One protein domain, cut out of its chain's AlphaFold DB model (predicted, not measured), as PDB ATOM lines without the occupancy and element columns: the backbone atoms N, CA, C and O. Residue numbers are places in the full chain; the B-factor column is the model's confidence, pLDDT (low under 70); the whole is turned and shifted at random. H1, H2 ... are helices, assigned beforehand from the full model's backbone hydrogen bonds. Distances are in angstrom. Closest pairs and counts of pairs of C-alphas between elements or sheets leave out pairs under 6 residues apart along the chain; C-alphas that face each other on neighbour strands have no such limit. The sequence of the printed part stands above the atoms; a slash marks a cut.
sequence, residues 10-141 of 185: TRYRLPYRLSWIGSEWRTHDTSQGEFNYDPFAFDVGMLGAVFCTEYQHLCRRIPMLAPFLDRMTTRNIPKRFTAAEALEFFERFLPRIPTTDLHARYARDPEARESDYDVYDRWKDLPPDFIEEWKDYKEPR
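What this domain is: This is residues 10 to 141 of the 185 residues of an uncharacterized protein of Agaricus bisporus var. burnettii (strain JB137-S8 / ATCC MYA-4627 / FGSC 10392) (UniProt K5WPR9). Short helix H3 forms the core, with H2, H4 and H7 ranged round it on roughly aligned axes; H1 and the loops of residues 21 to 38 make one end of the long axis and H5 the other, while H6 packs on H2. The printed part has 132 residues with seven named helices, H1 to H7 in chain order, and no named strand: all helix. It is compact, with a radius of gyration of the C-alphas of 15.2 A, yet elongated, spanning 45 by 29 by 26 A.

Where its parts are: H1, residues 16 to 20, begins at C-alpha 16 (-47.576, -6.879, -6.684). H2, residues 39 to 58, is 28.2 A long, with a kink of 56 degrees near residue 52. H3 is residues 65 to 73, 11.9 A; H4, residues 83 to 96, 21.0 A; H5, residues 99 to 102; H6, residues 110 to 114. H7, residues 128 to 137, 14.4 A, ends at C-alpha 137 (-48.839, -31.756, 0.231).

How they stand to each other: H3, the hub, touches H2 in a hairpin, opposite ways at a shallow tilt of 29 degrees; the closest C-alphas, of Gly 45 and Thr 73, are 4.8 A apart. H3 and H4 form another hairpin at 4 degrees, H4 touching with residues 86 to 90 alone (C-alphas of Met 72 and Ala 86, 7.1 A). H7 touches H3, the same way at 18 degrees, C-alphas of Pro 67 and Tyr 137 being closest at 5.1 A. H2 touches H6 with residues 53 to 57 alone, closest at the C-alphas of His 57 and Ala 112, 5.7 A. H1 is close to H2 but not clearly touching, at 7.8 A between the C-alphas of Ser 19 and Pro 39; H5 is apart from H4. O i to N i+4 pairs are all within hydrogen-bond range in H3 and H6, against 14 of 16 in H2, 8 of 10 in H4, 4 of 6 in H7 and 0 of 1 in H1, where 2 of 2 O i to N i+3 pairs are; H5 is too short for such a pair.

The domain as a whole: The C-alphas farthest apart, of Phe 35 and Thr 100, are 46.7 A apart. The links H1 to H2 and H6 to H7 are long. The printed part has no cut; mean pLDDT of the printed part is 91.1, and residue 23 is under 70.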
ATOM      1  N   THR A  10     -61.710 -14.706  -3.039       84.19
ATOM      2  CA  THR A  10     -61.080 -15.678  -3.951       84.19
ATOM      3  C   THR A  10     -60.588 -15.039  -5.252       84.19
ATOM      4  O   THR A  10     -59.644 -15.527  -5.883       84.19
ATOM      5  N   ARG A  11     -61.203 -13.916  -5.646       87.69
ATOM      6  CA  ARG A  11     -60.867 -13.137  -6.849       87.69
ATOM      7  C   ARG A  11     -60.155 -11.828  -6.537       87.69
ATOM      8  O   ARG A  11     -59.699 -11.152  -7.459       87.69
ATOM      9  N   TYR A  12     -60.065 -11.458  -5.265       91.25
ATOM     10  CA  TYR A  12     -59.467 -10.201  -4.849       91.25
ATOM     11  C   TYR A  12     -57.961 -10.195  -5.118       91.25
ATOM     12  O   TYR A  12     -57.229 -11.078  -4.670       91.25
ATOM     13  N   ARG A  13     -57.481  -9.204  -5.870       92.88
ATOM     14  CA  ARG A  13     -56.064  -9.084  -6.231       92.88
ATOM     15  C   ARG A  13     -55.569  -7.669  -5.992       92.88
ATOM     16  O   ARG A  13     -56.264  -6.704  -6.303       92.88
ATOM     17  N   LEU A  14     -54.342  -7.562  -5.501       92.38
ATOM     18  CA  LEU A  14     -53.635  -6.298  -5.316       92.38
ATOM     19  C   LEU A  14     -52.439  -6.193  -6.270       92.38
ATOM     20  O   LEU A  14     -51.910  -7.222  -6.692       92.38
ATOM     21  N   PRO A  15     -51.982  -4.976  -6.621       93.00
ATOM     22  CA  PRO A  15     -50.733  -4.798  -7.352       93.00
ATOM     23  C   PRO A  15     -49.560  -5.413  -6.589       93.00
ATOM     24  O   PRO A  15     -49.410  -5.163  -5.396       93.00
ATOM     25  N   TYR A  16     -48.698  -6.151  -7.292       91.31
ATOM     26  CA  TYR A  16     -47.576  -6.879  -6.684       91.31
ATOM     27  C   TYR A  16     -46.688  -6.003  -5.789       91.31
ATOM     28  O   TYR A  16     -46.255  -6.448  -4.743       91.31
ATOM     29  N   ARG A  17     -46.484  -4.725  -6.130       90.19
ATOM     30  CA  ARG A  17     -45.666  -3.787  -5.338       90.19
ATOM     31  C   ARG A  17     -46.135  -3.605  -3.897       90.19
ATOM     32  O   ARG A  17     -45.330  -3.231  -3.053       90.19
ATOM     33  N   LEU A  18     -47.414  -3.841  -3.607       90.62
ATOM     34  CA  LEU A  18     -47.914  -3.744  -2.236       90.62
ATOM     35  C   LEU A  18     -47.406  -4.889  -1.351       90.62
ATOM     36  O   LEU A  18     -47.311  -4.693  -0.146       90.62
ATOM     37  N   SER A  19     -46.987  -6.022  -1.926       88.94
ATOM     38  CA  SER A  19     -46.339  -7.107  -1.177       88.94
ATOM     39  C   SER A  19     -44.938  -6.732  -0.675       88.94
ATOM     40  O   SER A  19     -44.375  -7.400   0.191       88.94
ATOM     41  N   TRP A  20     -44.342  -5.665  -1.221       86.31
ATOM     42  CA  TRP A  20     -43.014  -5.205  -0.819       86.31
ATOM     43  C   TRP A  20     -43.038  -4.412   0.485       86.31
ATOM     44  O   TRP A  20     -41.991  -4.253   1.107       86.31
ATOM     45  N   ILE A  21     -44.212  -3.919   0.881       81.50
ATOM     46  CA  ILE A  21     -44.414  -3.134   2.093       81.50
ATOM     47  C   ILE A  21     -44.615  -4.108   3.259       81.50
ATOM     48  O   ILE A  21     -45.631  -4.793   3.314       81.50
ATOM     49  N   GLY A  22     -43.672  -4.158   4.203       70.75
ATOM     50  CA  GLY A  22     -43.814  -4.969   5.414       70.75
ATOM     51  C   GLY A  22     -42.540  -5.700   5.836       70.75
ATOM     52  O   GLY A  22     -41.436  -5.201   5.643       70.75
ATOM     53  N   SER A  23     -42.732  -6.861   6.467       68.38
ATOM     54  CA  SER A  23     -41.694  -7.692   7.094       68.38
ATOM     55  C   SER A  23     -40.687  -8.279   6.094       68.38
ATOM     56  O   SER A  23     -40.979  -8.404   4.910       68.38
ATOM     57  N   GLU A  24     -39.513  -8.686   6.581       71.44
ATOM     58  CA  GLU A  24     -38.473  -9.377   5.806       71.44
ATOM     59  C   GLU A  24     -38.839 -10.833   5.459       71.44
ATOM     60  O   GLU A  24     -38.310 -11.374   4.492       71.44
ATOM     61  N   TRP A  25     -39.812 -11.439   6.154       75.31
ATOM     62  CA  TRP A  25     -40.263 -12.829   5.955       75.31
ATOM     63  C   TRP A  25     -41.196 -13.015   4.746       75.31
ATOM     64  O   TRP A  25     -42.193 -13.739   4.804       75.31
ATOM     65  N   ARG A  26     -40.925 -12.302   3.651       82.19
ATOM     66  CA  ARG A  26     -41.770 -12.321   2.450       82.19
ATOM     67  C   ARG A  26     -41.660 -13.659   1.746       82.19
ATOM     68  O   ARG A  26     -40.567 -14.177   1.531       82.19
ATOM     69  N   THR A  27     -42.800 -14.166   1.292       87.25
ATOM     70  CA  THR A  27     -42.789 -15.252   0.324       87.25
ATOM     71  C   THR A  27     -42.322 -14.751  -1.032       87.25
ATOM     72  O   THR A  27     -42.465 -13.586  -1.412       87.25
ATOM     73  N   HIS A  28     -41.814 -15.685  -1.817       88.19
ATOM     74  CA  HIS A  28     -41.398 -15.452  -3.190       88.19
ATOM     75  C   HIS A  28     -42.565 -15.376  -4.200       88.19
ATOM     76  O   HIS A  28     -42.354 -15.553  -5.399       88.19
ATOM     77  N   ASP A  29     -43.796 -15.123  -3.745       88.06
ATOM     78  CA  ASP A  29     -45.000 -15.128  -4.593       88.06
ATOM     79  C   ASP A  29     -45.032 -13.992  -5.611       88.06
ATOM     80  O   ASP A  29     -45.762 -14.064  -6.590       88.06
ATOM     81  N   THR A  30     -44.281 -12.925  -5.355       88.19
ATOM     82  CA  THR A  30     -44.184 -11.748  -6.229       88.19
ATOM     83  C   THR A  30     -42.749 -11.458  -6.648       88.19
ATOM     84  O   THR A  30     -42.431 -10.339  -7.052       88.19
ATOM     85  N   SER A  31     -41.847 -12.431  -6.488       86.44
ATOM     86  CA  SER A  31     -40.432 -12.285  -6.833       86.44
ATOM     87  C   SER A  31     -40.084 -12.928  -8.175       86.44
ATOM     88  O   SER A  31     -38.911 -13.105  -8.472       86.44
ATOM     89  N   GLN A  32     -41.070 -13.286  -9.002       88.38
ATOM     90  CA  GLN A  32     -40.838 -14.011 -10.257       88.38
ATOM     91  C   GLN A  32     -41.674 -13.465 -11.432       88.38
ATOM     92  O   GLN A  32     -41.909 -14.170 -12.416       88.38
ATOM     93  N   GLY A  33     -42.058 -12.183 -11.376       85.06
ATOM     94  CA  GLY A  33     -42.684 -11.463 -12.493       85.06
ATOM     95  C   GLY A  33     -44.199 -11.281 -12.395       85.06
ATOM     96  O   GLY A  33     -44.832 -10.856 -13.363       85.06
ATOM     97  N   GLU A  34     -44.803 -11.594 -11.255       91.06
ATOM     98  CA  GLU A  34     -46.215 -11.351 -11.002       91.06
ATOM     99  C   GLU A  34     -46.526  -9.853 -11.028       91.06
ATOM    100  O   GLU A  34     -45.828  -9.039 -10.430       91.06
ATOM    101  N   PHE A  35     -47.607  -9.475 -11.710       90.06
ATOM    102  CA  PHE A  35     -48.096  -8.092 -11.743       90.06
ATOM    103  C   PHE A  35     -49.196  -7.833 -10.701       90.06
ATOM    104  O   PHE A  35     -49.475  -6.681 -10.357       90.06
ATOM    105  N   ASN A  36     -49.810  -8.890 -10.174       92.94
ATOM    106  CA  ASN A  36     -50.765  -8.848  -9.078       92.94
ATOM    107  C   ASN A  36     -50.582 -10.058  -8.151       92.94
ATOM    108  O   ASN A  36     -49.928 -11.027  -8.519       92.94
ATOM    109  N   TYR A  37     -51.149  -9.992  -6.950       92.62
ATOM    110  CA  TYR A  37     -51.097 -11.086  -5.982       92.62
ATOM    111  C   TYR A  37     -52.393 -11.189  -5.177       92.62
ATOM    112  O   TYR A  37     -53.183 -10.242  -5.127       92.62
ATOM    113  N   ASP A  38     -52.623 -12.362  -4.587       93.75
ATOM    114  CA  ASP A  38     -53.696 -12.605  -3.625       93.75
ATOM    115  C   ASP A  38     -53.187 -12.253  -2.217       93.75
ATOM    116  O   ASP A  38     -52.309 -12.955  -1.712       93.75
ATOM    117  N   PRO A  39     -53.686 -11.178  -1.581       92.94
ATOM    118  CA  PRO A  39     -53.161 -10.747  -0.291       92.94
ATOM    119  C   PRO A  39     -53.456 -11.726   0.843       92.94
ATOM    120  O   PRO A  39     -52.654 -11.835   1.761       92.94
ATOM    121  N   PHE A  40     -54.554 -12.480   0.778       93.62
ATOM    122  CA  PHE A  40     -54.901 -13.421   1.842       93.62
ATOM    123  C   PHE A  40     -54.026 -14.664   1.783       93.62
ATOM    124  O   PHE A  40     -53.522 -15.125   2.806       93.62
ATOM    125  N   ALA A  41     -53.814 -15.196   0.578       94.75
ATOM    126  CA  ALA A  41     -52.892 -16.307   0.398       94.75
ATOM    127  C   ALA A  41     -51.454 -15.886   0.732       94.75
ATOM    128  O   ALA A  41     -50.694 -16.687   1.277       94.75
ATOM    129  N   PHE A  42     -51.079 -14.642   0.424       93.94
ATOM    130  CA  PHE A  42     -49.770 -14.087   0.760       93.94
ATOM    131  C   PHE A  42     -49.546 -14.018   2.271       93.94
ATOM    132  O   PHE A  42     -48.516 -14.496   2.733       93.94
ATOM    133  N   ASP A  43     -50.528 -13.540   3.043       93.50
ATOM    134  CA  ASP A  43     -50.450 -13.508   4.510       93.50
ATOM    135  C   ASP A  43     -50.259 -14.914   5.105       93.50
ATOM    136  O   ASP A  43     -49.407 -15.112   5.973       93.50
ATOM    137  N   VAL A  44     -50.992 -15.918   4.603       96.19
ATOM    138  CA  VAL A  44     -50.802 -17.319   5.029       96.19
ATOM    139  C   VAL A  44     -49.404 -17.818   4.669       96.19
ATOM    140  O   VAL A  44     -48.759 -18.484   5.476       96.19
ATOM    141  N   GLY A  45     -48.919 -17.473   3.477       95.62
ATOM    142  CA  GLY A  45     -47.575 -17.818   3.035       95.62
ATOM    143  C   GLY A  45     -46.492 -17.207   3.923       95.62
ATOM    144  O   GLY A  45     -45.557 -17.906   4.308       95.62
ATOM    145  N   MET A  46     -46.632 -15.929   4.285       94.38
ATOM    146  CA  MET A  46     -45.709 -15.237   5.186       94.38
ATOM    147  C   MET A  46     -45.715 -15.858   6.580       94.38
ATOM    148  O   MET A  46     -44.652 -16.109   7.144       94.38
ATOM    149  N   LEU A  47     -46.897 -16.159   7.127       95.38
ATOM    150  CA  LEU A  47     -46.999 -16.852   8.410       95.38
ATOM    151  C   LEU A  47     -46.346 -18.241   8.344       95.38
ATOM    152  O   LEU A  47     -45.613 -18.624   9.252       95.38
ATOM    153  N   GLY A  48     -46.555 -18.966   7.243       96.06
ATOM    154  CA  GLY A  48     -45.891 -20.238   6.980       96.06
ATOM    155  C   GLY A  48     -44.368 -20.111   6.932       96.06
ATOM    156  O   GLY A  48     -43.676 -20.943   7.510       96.06
ATOM    157  N   ALA A  49     -43.835 -19.060   6.298       93.94
ATOM    158  CA  ALA A  49     -42.398 -18.790   6.257       93.94
ATOM    159  C   ALA A  49     -41.831 -18.530   7.663       93.94
ATOM    160  O   ALA A  49     -40.819 -19.128   8.025       93.94
ATOM    161  N   VAL A  50     -42.529 -17.742   8.490       93.06
ATOM    162  CA  VAL A  50     -42.173 -17.536   9.907       93.06
ATOM    163  C   VAL A  50     -42.178 -18.863  10.673       93.06
ATOM    164  O   VAL A  50     -41.238 -19.161  11.408       93.06
ATOM    165  N   PHE A  51     -43.196 -19.703  10.477       94.81
ATOM    166  CA  PHE A  51     -43.234 -21.030  11.096       94.81
ATOM    167  C   PHE A  51     -42.117 -21.947  10.599       94.81
ATOM    168  O   PHE A  51     -41.615 -22.753  11.378       94.81
ATOM    169  N   CYS A  52     -41.687 -21.827   9.344       93.62
ATOM    170  CA  CYS A  52     -40.548 -22.590   8.844       93.62
ATOM    171  C   CYS A  52     -39.261 -22.179   9.565       93.62
ATOM    172  O   CYS A  52     -38.560 -23.055  10.066       93.62
ATOM    173  N   THR A  53     -39.001 -20.875   9.712       89.19
ATOM    174  CA  THR A  53     -37.845 -20.357  10.467       89.19
ATOM    175  C   THR A  53     -37.781 -20.923  11.885       89.19
ATOM    176  O   THR A  53     -36.700 -21.250  12.377       89.19
ATOM    177  N   GLU A  54     -38.932 -21.080  12.537       88.88
ATOM    178  CA  GLU A  54     -38.987 -21.543  13.922       88.88
ATOM    179  C   GLU A  54     -39.070 -23.067  14.068       88.88
ATOM    180  O   GLU A  54     -38.520 -23.603  15.026       88.88
ATOM    181  N   TYR A  55     -39.711 -23.789  13.144       91.94
ATOM    182  CA  TYR A  55     -40.141 -25.173  13.391       91.94
ATOM    183  C   TYR A  55     -39.783 -26.182  12.296       91.94
ATOM    184  O   TYR A  55     -39.978 -27.376  12.516       91.94
ATOM    185  N   GLN A  56     -39.226 -25.781  11.144       93.44
ATOM    186  CA  GLN A  56     -38.975 -26.733  10.045       93.44
ATOM    187  C   GLN A  56     -38.031 -27.886  10.430       93.44
ATOM    188  O   GLN A  56     -38.221 -29.017   9.987       93.44
ATOM    189  N   HIS A  57     -37.086 -27.641  11.340       91.88
ATOM    190  CA  HIS A  57     -36.181 -28.656  11.889       91.88
ATOM    191  C   HIS A  57     -36.873 -29.738  12.733       91.88
ATOM    192  O   HIS A  57     -36.301 -30.796  13.002       91.88
ATOM    193  N   LEU A  58     -38.109 -29.487  13.170       92.50
ATOM    194  CA  LEU A  58     -38.878 -30.414  13.991       92.50
ATOM    195  C   LEU A  58     -39.639 -31.448  13.166       92.50
ATOM    196  O   LEU A  58     -40.173 -32.382  13.760       92.50
ATOM    197  N   CYS A  59     -39.658 -31.349  11.832       93.81
ATOM    198  CA  CYS A  59     -40.403 -32.281  10.979       93.81
ATOM    199  C   CYS A  59     -40.015 -33.745  11.238       93.81
ATOM    200  O   CYS A  59     -40.882 -34.608  11.290       93.81
ATOM    201  N   ARG A  60     -38.743 -34.038  11.540       90.75
ATOM    202  CA  ARG A  60     -38.301 -35.401  11.886       90.75
ATOM    203  C   ARG A  60     -38.920 -35.949  13.181       90.75
ATOM    204  O   ARG A  60     -39.017 -37.159  13.355       90.75
ATOM    205  N   ARG A  61     -39.285 -35.076  14.123       90.44
ATOM    206  CA  ARG A  61     -39.907 -35.446  15.410       90.44
ATOM    207  C   ARG A  61     -41.425 -35.385  15.345       90.44
ATOM    208  O   ARG A  61     -42.091 -36.230  15.924       90.44
ATOM    209  N   ILE A  62     -41.949 -34.416  14.603       93.50
ATOM    210  CA  ILE A  62     -43.375 -34.186  14.404       93.50
ATOM    211  C   ILE A  62     -43.630 -34.198  12.887       93.50
ATOM    212  O   ILE A  62     -43.701 -33.130  12.273       93.50
ATOM    213  N   PRO A  63     -43.772 -35.387  12.261       95.62
ATOM    214  CA  PRO A  63     -43.882 -35.525  10.803       95.62
ATOM    215  C   PRO A  63     -44.976 -34.668  10.168       95.62
ATOM    216  O   PRO A  63     -44.786 -34.142   9.078       95.62
ATOM    217  N   MET A  64     -46.092 -34.455  10.875       96.75
ATOM    218  CA  MET A  64     -47.213 -33.630  10.409       96.75
ATOM    219  C   MET A  64     -46.864 -32.153  10.179       96.75
ATOM    220  O   MET A  64     -47.593 -31.471   9.457       96.75
ATOM    221  N   LEU A  65     -45.744 -31.660  10.721       96.19
ATOM    222  CA  LEU A  65     -45.252 -30.322  10.396       96.19
ATOM    223  C   LEU A  65     -44.821 -30.209   8.931       96.19
ATOM    224  O   LEU A  65     -45.029 -29.154   8.345       96.19
ATOM    225  N   ALA A  66     -44.293 -31.267   8.306       97.25
ATOM    226  CA  ALA A  66     -43.867 -31.213   6.907       97.25
ATOM    227  C   ALA A  66     -45.026 -30.875   5.944       97.25
ATOM    228  O   ALA A  66     -44.954 -29.832   5.289       97.25
ATOM    229  N   PRO A  67     -46.132 -31.649   5.881       97.81
ATOM    230  CA  PRO A  67     -47.262 -31.305   5.020       97.81
ATOM    231  C   PRO A  67     -47.937 -29.990   5.428       97.81
ATOM    232  O   PRO A  67     -48.391 -29.255   4.555       97.81
ATOM    233  N   PHE A  68     -47.982 -29.660   6.724       98.06
ATOM    234  CA  PHE A  68     -48.549 -28.398   7.200       98.06
ATOM    235  C   PHE A  68     -47.772 -27.184   6.671       98.06
ATOM    236  O   PHE A  68     -48.344 -26.312   6.015       98.06
ATOM    237  N   LEU A  69     -46.458 -27.159   6.903       97.25
ATOM    238  CA  LEU A  69     -45.579 -26.075   6.481       97.25
ATOM    239  C   LEU A  69     -45.515 -25.983   4.953       97.25
ATOM    240  O   LEU A  69     -45.629 -24.885   4.409       97.25
ATOM    241  N   ASP A  70     -45.376 -27.107   4.234       97.25
ATOM    242  CA  ASP A  70     -45.309 -27.096   2.763       97.25
ATOM    243  C   ASP A  70     -46.578 -26.510   2.164       97.25
ATOM    244  O   ASP A  70     -46.514 -25.697   1.242       97.25
ATOM    245  N   ARG A  71     -47.737 -26.850   2.729       97.50
ATOM    246  CA  ARG A  71     -49.019 -26.376   2.224       97.50
ATOM    247  C   ARG A  71     -49.316 -24.926   2.578       97.50
ATOM    248  O   ARG A  71     -50.015 -24.270   1.813       97.50
ATOM    249  N   MET A  72     -48.763 -24.396   3.667       97.69
ATOM    250  CA  MET A  72     -48.789 -22.954   3.931       97.69
ATOM    251  C   MET A  72     -47.844 -22.189   2.997       97.69
ATOM    252  O   MET A  72     -48.199 -21.118   2.516       97.69
ATOM    253  N   THR A  73     -46.663 -22.735   2.693       95.94
ATOM    254  CA  THR A  73     -45.631 -22.040   1.902       95.94
ATOM    255  C   THR A  73     -45.609 -22.405   0.417       95.94
ATOM    256  O   THR A  73     -44.710 -21.969  -0.304       95.94
ATOM    257  N   THR A  74     -46.557 -23.216  -0.058       95.25
ATOM    258  CA  THR A  74     -46.532 -23.756  -1.425       95.25
ATOM    259  C   THR A  74     -46.536 -22.647  -2.469       95.25
ATOM    260  O   THR A  74     -47.251 -21.652  -2.330       95.25
ATOM    261  N   ARG A  75     -45.769 -22.817  -3.553       93.00
ATOM    262  CA  ARG A  75     -45.739 -21.855  -4.671       93.00
ATOM    263  C   ARG A  75     -46.969 -21.977  -5.567       93.00
ATOM    264  O   ARG A  75     -47.252 -21.086  -6.367       93.00
ATOM    265  N   ASN A  76     -47.711 -23.076  -5.451       92.56
ATOM    266  CA  ASN A  76     -48.981 -23.254  -6.133       92.56
ATOM    267  C   ASN A  76     -50.091 -22.593  -5.305       92.56
ATOM    268  O   ASN A  76     -50.709 -23.241  -4.467       92.56
ATOM    269  N   ILE A  77     -50.337 -21.298  -5.535       92.50
ATOM    270  CA  ILE A  77     -51.278 -20.491  -4.736       92.50
ATOM    271  C   ILE A  77     -52.670 -21.137  -4.597       92.50
ATOM    272  O   ILE A  77     -53.149 -21.215  -3.471       92.50
ATOM    273  N   PRO A  78     -53.302 -21.688  -5.657       92.50
ATOM    274  CA  PRO A  78     -54.569 -22.417  -5.518       92.50
ATOM    275  C   PRO A  78     -54.543 -23.628  -4.578       92.50
ATOM    276  O   PRO A  78     -55.594 -24.074  -4.133       92.50
ATOM    277  N   LYS A  79     -53.367 -24.206  -4.324       95.31
ATOM    278  CA  LYS A  79     -53.196 -25.306  -3.373       95.31
ATOM    279  C   LYS A  79     -52.929 -24.806  -1.956       95.31
ATOM    280  O   LYS A  79     -53.107 -25.587  -1.027       95.31
ATOM    281  N   ARG A  80     -52.487 -23.563  -1.772       96.25
ATOM    282  CA  ARG A  80     -52.142 -23.036  -0.451       96.25
ATOM    283  C   ARG A  80     -53.361 -23.036   0.458       96.25
ATOM    284  O   ARG A  80     -54.456 -22.710   0.011       96.25
ATOM    285  N   PHE A  81     -53.153 -23.369   1.727       97.44
ATOM    286  CA  PHE A  81     -54.209 -23.220   2.717       97.44
ATOM    287  C   PHE A  81     -54.713 -21.775   2.782       97.44
ATOM    288  O   PHE A  81     -53.946 -20.813   2.725       97.44
ATOM    289  N   THR A  82     -56.012 -21.627   2.987       96.88
ATOM    290  CA  THR A  82     -56.566 -20.448   3.645       96.88
ATOM    291  C   THR A  82     -56.184 -20.453   5.128       96.88
ATOM    292  O   THR A  82     -55.832 -21.485   5.696       96.88
ATOM    293  N   ALA A  83     -56.291 -19.305   5.802       96.62
ATOM    294  CA  ALA A  83     -56.013 -19.236   7.239       96.62
ATOM    295  C   ALA A  83     -56.900 -20.198   8.059       96.62
ATOM    296  O   ALA A  83     -56.427 -20.800   9.019       96.62
ATOM    297  N   ALA A  84     -58.164 -20.372   7.653       97.06
ATOM    298  CA  ALA A  84     -59.096 -21.290   8.301       97.06
ATOM    299  C   ALA A  84     -58.701 -22.759   8.085       97.06
ATOM    300  O   ALA A  84     -58.650 -23.515   9.049       97.06
ATOM    301  N   GLU A  85     -58.354 -23.147   6.854       97.94
ATOM    302  CA  GLU A  85     -57.892 -24.511   6.561       97.94
ATOM    303  C   GLU A  85     -56.582 -24.836   7.283       97.94
ATOM    304  O   GLU A  85     -56.424 -25.944   7.784       97.94
ATOM    305  N   ALA A  86     -55.651 -23.878   7.372       98.19
ATOM    306  CA  ALA A  86     -54.408 -24.062   8.116       98.19
ATOM    307  C   ALA A  86     -54.687 -24.316   9.606       98.19
ATOM    308  O   ALA A  86     -54.127 -25.248  10.183       98.19
ATOM    309  N   LEU A  87     -55.578 -23.528  10.218       98.12
ATOM    310  CA  LEU A  87     -55.970 -23.721  11.613       98.12
ATOM    311  C   LEU A  87     -56.645 -25.080  11.824       98.12
ATOM    312  O   LEU A  87     -56.217 -25.836  12.690       98.12
ATOM    313  N   GLU A  88     -57.635 -25.423  10.998       98.19
ATOM    314  CA  GLU A  88     -58.348 -26.699  11.098       98.19
ATOM    315  C   GLU A  88     -57.389 -27.889  10.937       98.19
ATOM    316  O   GLU A  88     -57.452 -28.873  11.680       98.19
ATOM    317  N   PHE A  89     -56.460 -27.799   9.982       97.44
ATOM    318  CA  PHE A  89     -55.443 -28.820   9.772       97.44
ATOM    319  C   PHE A  89     -54.551 -28.978  11.006       97.44
ATOM    320  O   PHE A  89     -54.300 -30.105  11.438       97.44
ATOM    321  N   PHE A  90     -54.107 -27.865  11.594       96.25
ATOM    322  CA  PHE A  90     -53.285 -27.859  12.802       96.25
ATOM    323  C   PHE A  90     -54.011 -28.485  13.998       96.25
ATOM    324  O   PHE A  90     -53.492 -29.406  14.633       96.25
ATOM    325  N   GLU A  91     -55.245 -28.057  14.259       97.31
ATOM    326  CA  GLU A  91     -56.086 -28.581  15.340       97.31
ATOM    327  C   GLU A  91     -56.362 -30.082  15.193       97.31
ATOM    328  O   GLU A  91     -56.488 -30.796  16.188       97.31
ATOM    329  N   ARG A  92     -56.393 -30.600  13.960       95.88
ATOM    330  CA  ARG A  92     -56.608 -32.026  13.693       95.88
ATOM    331  C   ARG A  92     -55.432 -32.906  14.112       95.88
ATOM    332  O   ARG A  92     -55.657 -34.040  14.548       95.88
ATOM    333  N   PHE A  93     -54.190 -32.444  13.947       92.25
ATOM    334  CA  PHE A  93     -53.011 -33.253  14.283       92.25
ATOM    335  C   PHE A  93     -52.408 -32.930  15.649       92.25
ATOM    336  O   PHE A  93     -51.740 -33.796  16.207       92.25
ATOM    337  N   LEU A  94     -52.670 -31.749  16.215       93.12
ATOM    338  CA  LEU A  94     -52.150 -31.346  17.523       93.12
ATOM    339  C   LEU A  94     -52.405 -32.391  18.635       93.12
ATOM    340  O   LEU A  94     -51.446 -32.740  19.324       93.12
ATOM    341  N   PRO A  95     -53.610 -32.988  18.785       93.56
ATOM    342  CA  PRO A  95     -53.865 -34.001  19.816       93.56
ATOM    343  C   PRO A  95     -53.098 -35.312  19.613       93.56
ATOM    344  O   PRO A  95     -53.042 -36.142  20.516       93.56
ATOM    345  N   ARG A  96     -52.549 -35.535  18.413       90.94
ATOM    346  CA  ARG A  96     -51.787 -36.741  18.063       90.94
ATOM    347  C   ARG A  96     -50.304 -36.603  18.405       90.94
ATOM    348  O   ARG A  96     -49.578 -37.587  18.313       90.94
ATOM    349  N   ILE A  97     -49.852 -35.402  18.767       91.12
ATOM    350  CA  ILE A  97     -48.469 -35.160  19.172       91.12
ATOM    351  C   ILE A  97     -48.304 -35.633  20.622       91.12
ATOM    352  O   ILE A  97     -49.053 -35.185  21.493       91.12
ATOM    353  N   PRO A  98     -47.327 -36.507  20.917       90.06
ATOM    354  CA  PRO A  98     -47.052 -36.921  22.285       90.06
ATOM    355  C   PRO A  98     -46.722 -35.724  23.183       90.06
ATOM    356  O   PRO A  98     -45.918 -34.861  22.829       90.06
ATOM    357  N   THR A  99     -47.270 -35.703  24.400       88.56
ATOM    358  CA  THR A  99     -46.987 -34.658  25.401       88.56
ATOM    359  C   THR A  99     -45.489 -34.517  25.694       88.56
ATOM    360  O   THR A  99     -45.005 -33.421  25.969       88.56
ATOM    361  N   THR A 100     -44.732 -35.613  25.590       88.81
ATOM    362  CA  THR A 100     -43.271 -35.606  25.722       88.81
ATOM    363  C   THR A 100     -42.585 -34.768  24.649       88.81
ATOM    364  O   THR A 100     -41.632 -34.067  24.970       88.81
ATOM    365  N   ASP A 101     -43.074 -34.807  23.408       88.00
ATOM    366  CA  ASP A 101     -42.536 -34.003  22.309       88.00
ATOM    367  C   ASP A 101     -42.973 -32.537  22.424       88.00
ATOM    368  O   ASP A 101     -42.174 -31.636  22.185       88.00
ATOM    369  N   LEU A 102     -44.200 -32.270  22.891       85.94
ATOM    370  CA  LEU A 102     -44.682 -30.900  23.129       85.94
ATOM    371  C   LEU A 102     -43.872 -30.146  24.194       85.94
ATOM    372  O   LEU A 102     -43.696 -28.933  24.094       85.94
ATOM    373  N   HIS A 103     -43.383 -30.846  25.220       87.12
ATOM    374  CA  HIS A 103     -42.570 -30.247  26.285       87.12
ATOM    375  C   HIS A 103     -41.061 -30.396  26.070       87.12
ATOM    376  O   HIS A 103     -40.271 -29.894  26.878       87.12
ATOM    377  N   ALA A 104     -40.641 -31.078  25.004       86.56
ATOM    378  CA  ALA A 104     -39.233 -31.247  24.707       86.56
ATOM    379  C   ALA A 104     -38.593 -29.906  24.329       86.56
ATOM    380  O   ALA A 104     -39.157 -29.074  23.618       86.56
ATOM    381  N   ARG A 105     -37.358 -29.703  24.793       83.00
ATOM    382  CA  ARG A 105     -36.512 -28.612  24.312       83.00
ATOM    383  C   ARG A 105     -35.684 -29.130  23.154       83.00
ATOM    384  O   ARG A 105     -34.783 -29.942  23.351       83.00
ATOM    385  N   TYR A 106     -35.981 -28.643  21.961       80.50
ATOM    386  CA  TYR A 106     -35.193 -28.951  20.780       80.50
ATOM    387  C   TYR A 106     -34.126 -27.878  20.585       80.50
ATOM    388  O   TYR A 106     -34.401 -26.679  20.651       80.50
ATOM    389  N   ALA A 107     -32.884 -28.315  20.380       77.38
ATOM    390  CA  ALA A 107     -31.846 -27.417  19.906       77.38
ATOM    391  C   ALA A 107     -32.188 -26.998  18.472       77.38
ATOM    392  O   ALA A 107     -32.608 -27.836  17.671       77.38
ATOM    393  N   ARG A 108     -31.986 -25.717  18.150       70.62
ATOM    394  CA  ARG A 108     -32.078 -25.259  16.762       70.62
ATOM    395  C   ARG A 108     -31.025 -25.998  15.939       70.62
ATOM    396  O   ARG A 108     -29.842 -25.964  16.272       70.62
ATOM    397  N   ASP A 109     -31.480 -26.662  14.887       79.06
ATOM    398  CA  ASP A 109     -30.621 -27.322  13.909       79.06
ATOM    399  C   ASP A 109     -29.847 -26.258  13.101       79.06
ATOM    400  O   ASP A 109     -30.484 -25.368  12.525       79.06
ATOM    401  N   PRO A 110     -28.499 -26.307  13.056       79.38
ATOM    402  CA  PRO A 110     -27.703 -25.402  12.232       79.38
ATOM    403  C   PRO A 110     -28.110 -25.406  10.753       79.38
ATOM    404  O   PRO A 110     -28.183 -24.332  10.160       79.38
ATOM    405  N   GLU A 111     -28.446 -26.574  10.181       78.56
ATOM    406  CA  GLU A 111     -28.864 -26.704   8.773       78.56
ATOM    407  C   GLU A 111     -30.154 -25.910   8.530       78.56
ATOM    408  O   GLU A 111     -30.255 -25.130   7.583       78.56
ATOM    409  N   ALA A 112     -31.124 -26.035   9.436       77.50
ATOM    410  CA  ALA A 112     -32.393 -25.320   9.347       77.50
ATOM    411  C   ALA A 112     -32.277 -23.816   9.621       77.50
ATOM    412  O   ALA A 112     -33.134 -23.060   9.170       77.50
ATOM    413  N   ARG A 113     -31.255 -23.381  10.369       75.06
ATOM    414  CA  ARG A 113     -30.988 -21.961  10.644       75.06
ATOM    415  C   ARG A 113     -30.438 -21.235   9.419       75.06
ATOM    416  O   ARG A 113     -30.667 -20.042   9.264       75.06
ATOM    417  N   GLU A 114     -29.665 -21.944   8.606       80.19
ATOM    418  CA  GLU A 114     -28.983 -21.389   7.433       80.19
ATOM    419  C   GLU A 114     -29.786 -21.582   6.145       80.19
ATOM    420  O   GLU A 114     -29.500 -20.934   5.141       80.19
ATOM    421  N   SER A 115     -30.804 -22.444   6.179       84.06
ATOM    422  CA  SER A 115     -31.650 -22.736   5.027       84.06
ATOM    423  C   SER A 115     -32.914 -21.884   5.008       84.06
ATOM    424  O   SER A 115     -33.717 -21.914   5.944       84.06
ATOM    425  N   ASP A 116     -33.142 -21.217   3.881       87.00
ATOM    426  CA  ASP A 116     -34.425 -20.590   3.575       87.00
ATOM    427  C   ASP A 116     -35.560 -21.622   3.563       87.00
ATOM    428  O   ASP A 116     -35.365 -22.810   3.267       87.00
ATOM    429  N   TYR A 117     -36.776 -21.145   3.841       89.31
ATOM    430  CA  TYR A 117     -37.954 -22.001   3.955       89.31
ATOM    431  C   TYR A 117     -38.182 -22.856   2.698       89.31
ATOM    432  O   TYR A 117     -38.592 -24.006   2.812       89.31
ATOM    433  N   ASP A 118     -37.921 -22.336   1.496       89.12
ATOM    434  CA  ASP A 118     -38.147 -23.043   0.229       89.12
ATOM    435  C   ASP A 118     -36.928 -23.825  -0.288       89.12
ATOM    436  O   ASP A 118     -36.969 -24.362  -1.399       89.12
ATOM    437  N   VAL A 119     -35.877 -23.931   0.531       88.94
ATOM    438  CA  VAL A 119     -34.672 -24.731   0.266       88.94
ATOM    439  C   VAL A 119     -34.575 -25.936   1.205       88.94
ATOM    440  O   VAL A 119     -34.162 -27.009   0.764       88.94
ATOM    441  N   TYR A 120     -34.970 -25.790   2.475       91.25
ATOM    442  CA  TYR A 120     -34.869 -26.860   3.473       91.25
ATOM    443  C   TYR A 120     -35.764 -28.068   3.131       91.25
ATOM    444  O   TYR A 120     -36.979 -27.931   2.956       91.25
ATOM    445  N   ASP A 121     -35.183 -29.274   3.083       92.75
ATOM    446  CA  ASP A 121     -35.934 -30.511   2.828       92.75
ATOM    447  C   ASP A 121     -36.591 -31.035   4.111       92.75
ATOM    448  O   ASP A 121     -36.042 -31.858   4.842       92.75
ATOM    449  N   ARG A 122     -37.818 -30.574   4.358       94.31
ATOM    450  CA  ARG A 122     -38.662 -30.964   5.504       94.31
ATOM    451  C   ARG A 122     -39.054 -32.442   5.514       94.31
ATOM    452  O   ARG A 122     -39.497 -32.951   6.540       94.31
ATOM    453  N   TRP A 123     -38.920 -33.116   4.375       96.19
ATOM    454  CA  TRP A 123     -39.316 -34.511   4.189       96.19
ATOM    455  C   TRP A 123     -38.134 -35.470   4.314       96.19
ATOM    456  O   TRP A 123     -38.325 -36.688   4.253       96.19
ATOM    457  N   LYS A 124     -36.924 -34.929   4.479       92.81
ATOM    458  CA  LYS A 124     -35.709 -35.685   4.761       92.81
ATOM    459  C   LYS A 124     -35.912 -36.496   6.043       92.81
ATOM    460  O   LYS A 124     -36.404 -35.989   7.048       92.81
ATOM    461  N   ASP A 125     -35.553 -37.774   5.978       92.75
ATOM    462  CA  ASP A 125     -35.626 -38.729   7.091       92.75
ATOM    463  C   ASP A 125     -37.040 -39.029   7.637       92.75
ATOM    464  O   ASP A 125     -37.168 -39.590   8.728       92.75
ATOM    465  N   LEU A 126     -38.109 -38.700   6.896       96.31
ATOM    466  CA  LEU A 126     -39.467 -39.141   7.237       96.31
ATOM    467  C   LEU A 126     -39.726 -40.593   6.788       96.31
ATOM    468  O   LEU A 126     -39.148 -41.040   5.793       96.31
ATOM    469  N   PRO A 127     -40.616 -41.339   7.476       96.50
ATOM    470  CA  PRO A 127     -40.969 -42.700   7.075       96.50
ATOM    471  C   PRO A 127     -41.521 -42.754   5.637       96.50
ATOM    472  O   PRO A 127     -42.389 -41.945   5.308       96.50
ATOM    473  N   PRO A 128     -41.092 -43.707   4.786       96.69
ATOM    474  CA  PRO A 128     -41.550 -43.790   3.395       96.69
ATOM    475  C   PRO A 128     -43.073 -43.874   3.242       96.69
ATOM    476  O   PRO A 128     -43.635 -43.179   2.399       96.69
ATOM    477  N   ASP A 129     -43.743 -44.648   4.099       97.56
ATOM    478  CA  ASP A 129     -45.203 -44.800   4.068       97.56
ATOM    479  C   ASP A 129     -45.920 -43.472   4.362       97.56
ATOM    480  O   ASP A 129     -46.910 -43.136   3.718       97.56
ATOM    481  N   PHE A 130     -45.367 -42.670   5.280       96.81
ATOM    482  CA  PHE A 130     -45.867 -41.327   5.574       96.81
ATOM    483  C   PHE A 130     -45.660 -40.383   4.383       96.81
ATOM    484  O   PHE A 130     -46.548 -39.605   4.040       96.81
ATOM    485  N   ILE A 131     -44.495 -40.446   3.729       97.62
ATOM    486  CA  ILE A 131     -44.226 -39.631   2.537       97.62
ATOM    487  C   ILE A 131     -45.242 -39.954   1.439       97.62
ATOM    488  O   ILE A 131     -45.753 -39.033   0.808       97.62
ATOM    489  N   GLU A 132     -45.546 -41.233   1.222       97.62
ATOM    490  CA  GLU A 132     -46.508 -41.658   0.205       97.62
ATOM    491  C   GLU A 132     -47.938 -41.204   0.535       97.62
ATOM    492  O   GLU A 132     -48.625 -40.686  -0.348       97.62
ATOM    493  N   GLU A 133     -48.362 -41.316   1.799       97.38
ATOM    494  CA  GLU A 133     -49.672 -40.841   2.272       97.38
ATOM    495  C   GLU A 133     -49.853 -39.330   2.040       97.38
ATOM    496  O   GLU A 133     -50.913 -38.880   1.599       97.38
ATOM    497  N   TRP A 134     -48.807 -38.539   2.289       97.25
ATOM    498  CA  TRP A 134     -48.878 -37.075   2.288       97.25
ATOM    499  C   TRP A 134     -48.241 -36.411   1.059       97.25
ATOM    500  O   TRP A 134     -48.120 -35.184   1.013       97.25
ATOM    501  N   LYS A 135     -47.871 -37.177   0.026       96.38
ATOM    502  CA  LYS A 135     -47.120 -36.683  -1.146       96.38
ATOM    503  C   LYS A 135     -47.757 -35.489  -1.861       96.38
ATOM    504  O   LYS A 135     -47.042 -34.641  -2.387       96.38
ATOM    505  N   ASP A 136     -49.085 -35.377  -1.848       96.31
ATOM    506  CA  ASP A 136     -49.818 -34.282  -2.500       96.31
ATOM    507  C   ASP A 136     -49.651 -32.924  -1.800       96.31
ATOM    508  O   ASP A 136     -49.964 -31.874  -2.382       96.31
ATOM    509  N   TYR A 137     -49.172 -32.940  -0.554       96.94
ATOM    510  CA  TYR A 137     -48.839 -31.756   0.231       96.94
ATOM    511  C   TYR A 137     -47.398 -31.308   0.015       96.94
ATOM    512  O   TYR A 137     -47.103 -30.145   0.277       96.94
ATOM    513  N   LYS A 138     -46.527 -32.192  -0.484       94.94
ATOM    514  CA  LYS A 138     -45.110 -31.907  -0.690       94.94
ATOM    515  C   LYS A 138     -44.916 -30.831  -1.754       94.94
ATOM    516  O   LYS A 138     -45.399 -30.950  -2.884       94.94
ATOM    517  N   GLU A 139     -44.169 -29.793  -1.407       93.19
ATOM    518  CA  GLU A 139     -43.802 -28.737  -2.334       93.19
ATOM    519  C   GLU A 139     -42.799 -29.292  -3.360       93.19
ATOM    520  O   GLU A 139     -41.764 -29.862  -2.993       93.19
ATOM    521  N   PRO A 140     -43.072 -29.169  -4.673       89.88
ATOM    522  CA  PRO A 140     -42.130 -29.621  -5.685       89.88
ATOM    523  C   PRO A 140     -40.849 -28.786  -5.649       89.88
ATOM    524  O   PRO A 140     -40.847 -27.626  -5.238       89.88
ATOM    525  N   ARG A 141     -39.761 -29.340  -6.193       89.00
ATOM    526  CA  ARG A 141     -38.508 -28.596  -6.386       89.00
ATOM    527  C   ARG A 141     -38.724 -27.340  -7.224       89.00
ATOM    528  O   ARG A 141     -39.613 -27.274  -8.082       89.00
TER     529      ARG A 141